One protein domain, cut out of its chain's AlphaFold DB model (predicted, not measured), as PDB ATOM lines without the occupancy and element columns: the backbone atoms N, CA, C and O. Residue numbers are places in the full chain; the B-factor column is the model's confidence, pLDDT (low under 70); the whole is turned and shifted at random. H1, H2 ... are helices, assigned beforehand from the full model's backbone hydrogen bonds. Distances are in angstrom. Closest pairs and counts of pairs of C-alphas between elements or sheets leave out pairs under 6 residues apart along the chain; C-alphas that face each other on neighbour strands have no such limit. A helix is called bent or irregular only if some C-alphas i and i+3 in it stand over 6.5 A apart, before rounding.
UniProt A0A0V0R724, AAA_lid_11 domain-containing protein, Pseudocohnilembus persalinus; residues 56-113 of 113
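Overview. This is residues 56 to 113 of the 113 residues of the protein "AAA_lid_11 domain-containing protein" of Pseudocohnilembus persalinus (UniProt A0A0V0R724). This is an open, stretched-out chain with no helix packed on another: H1 is at one end, H3 reaches to the other as a straight arm, and the little helix H2 is in between. The unnamed residues 56 to 67 begin near the middle and run out to the far end, where H1 turns back inward; residues 99 to 113, mostly H3, stick out alone. The printed part has 58 residues with three named helices, in the order H1, H2, H3, and no named strand, and its class is all helix. It is extended, with a radius of gyration of the C-alphas of 17.4 A and spans of 55 by 25 by 12 A.

Arrangement. Look first at H1, residues 68 to 79, and compare it with H2, residues 88 to 91: the two are apart. A short link of 8 residues joins them. Go on to H3, residues 96 to 111, which follows H2 after a tight link of 4 residues. H2 and H3 are close but not clearly touching; their closest C-alphas, those of Pro 88 and Glu 98, are 6.6 A apart, and their centres 18.0 A. H1 and H3 are apart. Check the backbone as well: in H3 every O i to N i+4 pair is within hydrogen-bond range, in H1 6 of 8 are, and H2 is too short for such a pair, but its one O i to N i+3 pair is within range.

Along the chain. Start at C-alpha 56, at (124.406, 222.946, 194.986); from there residues 56 to 67 form a stretch with no named element. Find C-alpha 68 at (142.173, 232.340, 208.698), where H1 begins; its 12 residues run 17.6 A to C-alpha 79. H1 is irregular: C-alphas 69 and 72 are 8.3 A apart. Next, H2 has 4 residues, Pro 88 to Phe 91, and measures 5.5 A. H3, the longest helix with 16 residues, runs 22.8 A from C-alpha 96 at (116.089, 208.474, 187.625) to C-alpha 111 at (124.538, 187.344, 186.870).

Size, cuts and confidence. The two C-alphas farthest apart, those of Ser 67 and Asn 113, are 55.7 A from each other. Residues 67 to 73, of which 68 to 73 belong to H1, stand free, as do residues 99 to 113, of which 99 to 111 belong to H3. Without them the body has 36 residues and spans 36 by 17 by 9 A. The printed part has no cut, no link between its helices is long, and residue 113 is the chain's last. The mean pLDDT of the printed part is 87.6; look for values under 70 at residues 66 to 68 and at residue 113.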
ATOM      1  N   ASP A  56     125.329 223.942 195.504       89.94
ATOM      2  CA  ASP A  56     124.406 222.946 194.986       89.94
ATOM      3  C   ASP A  56     122.957 223.475 194.960       89.94
ATOM      4  O   ASP A  56     122.612 224.382 195.725       89.94
ATOM      5  N   PRO A  57     122.077 222.899 194.118       88.62
ATOM      6  CA  PRO A  57     120.683 223.335 193.999       88.62
ATOM      7  C   PRO A  57     119.846 223.142 195.271       88.62
ATOM      8  O   PRO A  57     118.821 223.801 195.434       88.62
ATOM      9  N   LEU A  58     120.250 222.222 196.152       89.12
ATOM     10  CA  LEU A  58     119.548 221.899 197.395       89.12
ATOM     11  C   LEU A  58     120.084 222.697 198.592       89.12
ATOM     12  O   LEU A  58     119.505 222.633 199.679       89.12
ATOM     13  N   ASN A  59     121.151 223.481 198.391       88.19
ATOM     14  CA  ASN A  59     121.838 224.263 199.414       88.19
ATOM     15  C   ASN A  59     122.294 223.413 200.621       88.19
ATOM     16  O   ASN A  59     122.306 223.890 201.765       88.19
ATOM     17  N   VAL A  60     122.640 222.148 200.362       89.81
ATOM     18  CA  VAL A  60     123.197 221.214 201.352       89.81
ATOM     19  C   VAL A  60     124.634 221.613 201.680       89.81
ATOM     20  O   VAL A  60     125.016 221.678 202.851       89.81
ATOM     21  N   TYR A  61     125.405 221.957 200.650       89.69
ATOM     22  CA  TYR A  61     126.812 222.310 200.724       89.69
ATOM     23  C   TYR A  61     126.982 223.824 200.707       89.69
ATOM     24  O   TYR A  61     126.562 224.528 199.785       89.69
ATOM     25  N   LYS A  62     127.639 224.356 201.740       84.06
ATOM     26  CA  LYS A  62     127.826 225.802 201.894       84.06
ATOM     27  C   LYS A  62     129.285 226.171 201.760       84.06
ATOM     28  O   LYS A  62     130.144 225.461 202.276       84.06
ATOM     29  N   VAL A  63     129.545 227.324 201.141       81.25
ATOM     30  CA  VAL A  63     130.863 227.958 201.206       81.25
ATOM     31  C   VAL A  63     131.049 228.475 202.634       81.25
ATOM     32  O   VAL A  63     130.302 229.358 203.072       81.25
ATOM     33  N   PRO A  64     132.004 227.922 203.385       76.62
ATOM     34  CA  PRO A  64     132.199 228.302 204.770       76.62
ATOM     35  C   PRO A  64     132.748 229.744 204.865       76.62
ATOM     36  O   PRO A  64     133.621 230.144 204.098       76.62
ATOM     37  N   GLN A  65     132.213 230.553 205.789       72.44
ATOM     38  CA  GLN A  65     132.584 231.967 205.982       72.44
ATOM     39  C   GLN A  65     133.396 232.110 207.275       72.44
ATOM     40  O   GLN A  65     132.820 232.091 208.358       72.44
ATOM     41  N   TYR A  66     134.723 232.218 207.203       66.38
ATOM     42  CA  TYR A  66     135.554 232.281 208.416       66.38
ATOM     43  C   TYR A  66     136.867 233.049 208.201       66.38
ATOM     44  O   TYR A  66     137.352 233.226 207.080       66.38
ATOM     45  N   SER A  67     137.448 233.502 209.316       65.75
ATOM     46  CA  SER A  67     138.793 234.075 209.385       65.75
ATOM     47  C   SER A  67     139.860 232.973 209.412       65.75
ATOM     48  O   SER A  67     139.609 231.850 209.854       65.75
ATOM     49  N   LYS A  68     141.070 233.294 208.932       67.69
ATOM     50  CA  LYS A  68     142.173 232.340 208.698       67.69
ATOM     51  C   LYS A  68     142.470 231.408 209.885       67.69
ATOM     52  O   LYS A  68     142.819 230.255 209.660       67.69
ATOM     53  N   ASP A  69     142.267 231.870 211.114       75.38
ATOM     54  CA  ASP A  69     142.712 231.186 212.337       75.38
ATOM     55  C   ASP A  69     141.886 229.939 212.697       75.38
ATOM     56  O   ASP A  69     142.342 229.094 213.463       75.38
ATOM     57  N   LYS A  70     140.675 229.793 212.138       80.06
ATOM     58  CA  LYS A  70     139.796 228.627 212.364       80.06
ATOM     59  C   LYS A  70     139.469 227.850 211.086       80.06
ATOM     60  O   LYS A  70     138.572 227.010 211.109       80.06
ATOM     61  N   PHE A  71     140.203 228.105 209.995       82.38
ATOM     62  CA  PHE A  71     139.932 227.555 208.660       82.38
ATOM     63  C   PHE A  71     139.679 226.045 208.690       82.38
ATOM     64  O   PHE A  71     138.613 225.582 208.282       82.38
ATOM     65  N   TRP A  72     140.657 225.286 209.186       85.75
ATOM     66  CA  TRP A  72     140.661 223.828 209.066       85.75
ATOM     67  C   TRP A  72     139.631 223.154 209.962       85.75
ATOM     68  O   TRP A  72     138.869 222.316 209.490       85.75
ATOM     69  N   ASN A  73     139.549 223.560 211.229       87.81
ATOM     70  CA  ASN A  73     138.607 222.959 212.174       87.81
ATOM     71  C   ASN A  73     137.158 223.189 211.731       87.81
ATOM     72  O   ASN A  73     136.356 222.261 211.755       87.81
ATOM     73  N   TYR A  74     136.843 224.389 211.234       84.75
ATOM     74  CA  TYR A  74     135.508 224.686 210.724       84.75
ATOM     75  C   TYR A  74     135.160 223.849 209.483       84.75
ATOM     76  O   TYR A  74     134.041 223.358 209.367       84.75
ATOM     77  N   HIS A  75     136.122 223.630 208.577       85.69
ATOM     78  CA  HIS A  75     135.926 222.733 207.432       85.69
ATOM     79  C   HIS A  75     135.585 221.318 207.870       85.69
ATOM     80  O   HIS A  75     134.614 220.748 207.382       85.69
ATOM     81  N   ILE A  76     136.362 220.769 208.804       89.19
ATOM     82  CA  ILE A  76     136.146 219.421 209.330       89.19
ATOM     83  C   ILE A  76     134.756 219.319 209.967       89.19
ATOM     84  O   ILE A  76     134.015 218.384 209.678       89.19
ATOM     85  N   GLU A  77     134.355 220.306 210.770       88.94
ATOM     86  CA  GLU A  77     133.014 220.349 211.360       88.94
ATOM     87  C   GLU A  77     131.896 220.423 210.312       88.94
ATOM     88  O   GLU A  77     130.844 219.816 210.513       88.94
ATOM     89  N   CYS A  78     132.091 221.159 209.213       87.62
ATOM     90  CA  CYS A  78     131.148 221.179 208.096       87.62
ATOM     91  C   CYS A  78     131.073 219.814 207.406       87.62
ATOM     92  O   CYS A  78     129.975 219.291 207.241       87.62
ATOM     93  N   PHE A  79     132.218 219.220 207.059       89.38
ATOM     94  CA  PHE A  79     132.271 217.923 206.382       89.38
ATOM     95  C   PHE A  79     131.645 216.806 207.221       89.38
ATOM     96  O   PHE A  79     130.889 216.002 206.687       89.38
ATOM     97  N   ASN A  80     131.855 216.813 208.538       91.88
ATOM     98  CA  ASN A  80     131.252 215.839 209.452       91.88
ATOM     99  C   ASN A  80     129.720 215.950 209.563       91.88
ATOM    100  O   ASN A  80     129.081 215.032 210.072       91.88
ATOM    101  N   LYS A  81     129.127 217.075 209.147       91.31
ATOM    102  CA  LYS A  81     127.670 217.296 209.159       91.31
ATOM    103  C   LYS A  81     127.009 216.973 207.821       91.31
ATOM    104  O   LYS A  81     125.781 216.940 207.762       91.31
ATOM    105  N   TYR A  82     127.789 216.804 206.755       92.06
ATOM    106  CA  TYR A  82     127.248 216.520 205.435       92.06
ATOM    107  C   TYR A  82     126.743 215.079 205.333       92.06
ATOM    108  O   TYR A  82     127.213 214.201 206.063       92.06
ATOM    109  N   PRO A  83     125.735 214.837 204.476       93.38
ATOM    110  CA  PRO A  83     125.195 213.502 204.299       93.38
ATOM    111  C   PRO A  83     126.266 212.553 203.752       93.38
ATOM    112  O   PRO A  83     127.126 212.938 202.968       93.38
ATOM    113  N   VAL A  84     126.187 211.285 204.158       92.88
ATOM    114  CA  VAL A  84     127.064 210.220 203.638       92.88
ATOM    115  C   VAL A  84     126.703 209.862 202.190       92.88
ATOM    116  O   VAL A  84     127.558 209.411 201.435       92.88
ATOM    117  N   TYR A  85     125.439 210.069 201.809       91.44
ATOM    118  CA  TYR A  85     124.908 209.763 200.486       91.44
ATOM    119  C   TYR A  85     124.336 211.021 199.837       91.44
ATOM    120  O   TYR A  85     123.473 211.685 200.415       91.44
ATOM    121  N   ASP A  86     124.796 211.306 198.622       92.88
ATOM    122  CA  ASP A  86     124.360 212.456 197.840       92.88
ATOM    123  C   ASP A  86     123.260 212.082 196.844       92.88
ATOM    124  O   ASP A  86     123.439 211.149 196.056       92.88
ATOM    125  N   PRO A  87     122.140 212.827 196.799       92.69
ATOM    126  CA  PRO A  87     121.147 212.630 195.757       92.69
ATOM    127  C   PRO A  87     121.703 213.058 194.384       92.69
ATOM    128  O   PRO A  87     122.457 214.036 194.300       92.69
ATOM    129  N   PRO A  88     121.252 212.435 193.273       93.75
ATOM    130  CA  PRO A  88     121.729 212.751 191.919       93.75
ATOM    131  C   PRO A  88     121.645 214.236 191.545       93.75
ATOM    132  O   PRO A  88     122.461 214.744 190.775       93.75
ATOM    133  N   LEU A  89     120.672 214.949 192.117       93.06
ATOM    134  CA  LEU A  89     120.427 216.362 191.848       93.06
ATOM    135  C   LEU A  89     121.614 217.265 192.211       93.06
ATOM    136  O   LEU A  89     121.818 218.278 191.543       93.06
ATOM    137  N   ILE A  90     122.425 216.895 193.208       92.38
ATOM    138  CA  ILE A  90     123.632 217.654 193.582       92.38
ATOM    139  C   ILE A  90     124.657 217.653 192.441       92.38
ATOM    140  O   ILE A  90     125.358 218.640 192.232       92.38
ATOM    141  N   PHE A  91     124.667 216.596 191.630       91.44
ATOM    142  CA  PHE A  91     125.498 216.477 190.433       91.44
ATOM    143  C   PHE A  91     124.819 217.033 189.170       91.44
ATOM    144  O   PHE A  91     125.339 216.882 188.067       91.44
ATOM    145  N   GLY A  92     123.646 217.664 189.304       90.50
ATOM    146  CA  GLY A  92     122.845 218.144 188.176       90.50
ATOM    147  C   GLY A  92     122.108 217.034 187.421       90.50
ATOM    148  O   GLY A  92     121.677 217.251 186.288       90.50
ATOM    149  N   LEU A  93     121.959 215.850 188.022       93.75
ATOM    150  CA  LEU A  93     121.285 214.702 187.418       93.75
ATOM    151  C   LEU A  93     119.841 214.569 187.914       93.75
ATOM    152  O   LEU A  93     119.488 214.960 189.023       93.75
ATOM    153  N   HIS A  94     118.992 213.963 187.087       94.62
ATOM    154  CA  HIS A  94     117.633 213.607 187.486       94.62
ATOM    155  C   HIS A  94     117.642 212.404 188.444       94.62
ATOM    156  O   HIS A  94     118.483 211.516 188.308       94.62
ATOM    157  N   GLN A  95     116.656 212.308 189.342       92.38
ATOM    158  CA  GLN A  95     116.533 211.207 190.315       92.38
ATOM    159  C   GLN A  95     116.522 209.810 189.660       92.38
ATOM    160  O   GLN A  95     117.012 208.839 190.222       92.38
ATOM    161  N   ASN A  96     116.057 209.714 188.412       93.69
ATOM    162  CA  ASN A  96     116.089 208.474 187.625       93.69
ATOM    163  C   ASN A  96     117.505 207.905 187.420       93.69
ATOM    164  O   ASN A  96     117.627 206.723 187.107       93.69
ATOM    165  N   ALA A  97     118.561 208.713 187.557       94.19
ATOM    166  CA  ALA A  97     119.937 208.225 187.489       94.19
ATOM    167  C   ALA A  97     120.225 207.200 188.601       94.19
ATOM    168  O   ALA A  97     120.822 206.164 188.332       94.19
ATOM    169  N   GLU A  98     119.716 207.434 189.811       93.88
ATOM    170  CA  GLU A  98     119.861 206.517 190.949       93.88
ATOM    171  C   GLU A  98     119.111 205.197 190.726       93.88
ATOM    172  O   GLU A  98     119.627 204.114 191.008       93.88
ATOM    173  N   ILE A  99     117.916 205.276 190.130       92.81
ATOM    174  CA  ILE A  99     117.122 204.092 189.771       92.81
ATOM    175  C   ILE A  99     117.890 203.219 188.772       92.81
ATOM    176  O   ILE A  99     117.931 202.001 188.924       92.81
ATOM    177  N   LYS A 100     118.518 203.831 187.759       93.19
ATOM    178  CA  LYS A 100     119.307 203.098 186.756       93.19
ATOM    179  C   LYS A 100     120.476 202.349 187.384       93.19
ATOM    180  O   LYS A 100     120.622 201.162 187.114       93.19
ATOM    181  N   VAL A 101     121.241 203.008 188.256       92.44
ATOM    182  CA  VAL A 101     122.350 202.371 188.988       92.44
ATOM    183  C   VAL A 101     121.841 201.184 189.805       92.44
ATOM    184  O   VAL A 101     122.376 200.088 189.692       92.44
ATOM    185  N   SER A 102     120.730 201.359 190.526       91.38
ATOM    186  CA  SER A 102     120.128 200.288 191.333       91.38
ATOM    187  C   SER A 102     119.717 199.065 190.494       91.38
ATOM    188  O   SER A 102     119.881 197.923 190.920       91.38
ATOM    189  N   ILE A 103     119.180 199.284 189.288       94.44
ATOM    190  CA  ILE A 103     118.824 198.203 188.353       94.44
ATOM    191  C   ILE A 103     120.084 197.502 187.824       94.44
ATOM    192  O   ILE A 103     120.129 196.270 187.771       94.44
ATOM    193  N   GLU A 104     121.107 198.263 187.437       93.50
ATOM    194  CA  GLU A 104     122.377 197.715 186.944       93.50
ATOM    195  C   GLU A 104     123.089 196.882 188.010       93.50
ATOM    196  O   GLU A 104     123.542 195.774 187.727       93.50
ATOM    197  N   ASP A 105     123.123 197.356 189.250       92.81
ATOM    198  CA  ASP A 105     123.726 196.614 190.351       92.81
ATOM    199  C   ASP A 105     122.962 195.313 190.615       92.81
ATOM    200  O   ASP A 105     123.567 194.242 190.648       92.81
ATOM    201  N   ASN A 106     121.626 195.358 190.673       92.88
ATOM    202  CA  ASN A 106     120.804 194.153 190.839       92.88
ATOM    203  C   ASN A 106     121.025 193.125 189.720       92.88
ATOM    204  O   ASN A 106     121.145 191.930 189.992       92.88
ATOM    205  N   THR A 107     121.105 193.566 188.463       94.00
ATOM    206  CA  THR A 107     121.363 192.654 187.335       94.00
ATOM    207  C   THR A 107     122.765 192.049 187.397       94.00
ATOM    208  O   THR A 107     122.915 190.849 187.154       94.00
ATOM    209  N   ARG A 108     123.778 192.825 187.804       92.38
ATOM    210  CA  ARG A 108     125.135 192.313 188.055       92.38
ATOM    211  C   ARG A 108     125.149 191.264 189.164       92.38
ATOM    212  O   ARG A 108     125.717 190.195 188.948       92.38
ATOM    213  N   PHE A 109     124.488 191.515 190.294       92.94
ATOM    214  CA  PHE A 109     124.402 190.549 191.397       92.94
ATOM    215  C   PHE A 109     123.729 189.238 190.979       92.94
ATOM    216  O   PHE A 109     124.182 188.160 191.360       92.94
ATOM    217  N   LEU A 110     122.674 189.309 190.166       91.38
ATOM    218  CA  LEU A 110     121.986 188.118 189.666       91.38
ATOM    219  C   LEU A 110     122.827 187.332 188.652       91.38
ATOM    220  O   LEU A 110     122.727 186.117 188.616       91.38
ATOM    221  N   SER A 111     123.669 188.002 187.861       87.44
ATOM    222  CA  SER A 111     124.538 187.344 186.870       87.44
ATOM    223  C   SER A 111     125.735 186.586 187.463       87.44
ATOM    224  O   SER A 111     126.409 185.854 186.743       87.44
ATOM    225  N   GLN A 112     126.030 186.793 188.750       76.88
ATOM    226  CA  GLN A 112     127.143 186.157 189.464       76.88
ATOM    227  C   GLN A 112     126.724 184.902 190.249       76.88
ATOM    228  O   GLN A 112     127.597 184.227 190.797       76.88
ATOM    229  N   ASN A 113     125.421 184.604 190.306       54.66
ATOM    230  CA  ASN A 113     124.846 183.406 190.928       54.66
ATOM    231  C   ASN A 113     124.338 182.435 189.858       54.66
ATOM    232  O   ASN A 113     124.350 181.217 190.140       54.66
TER     233      ASN A 113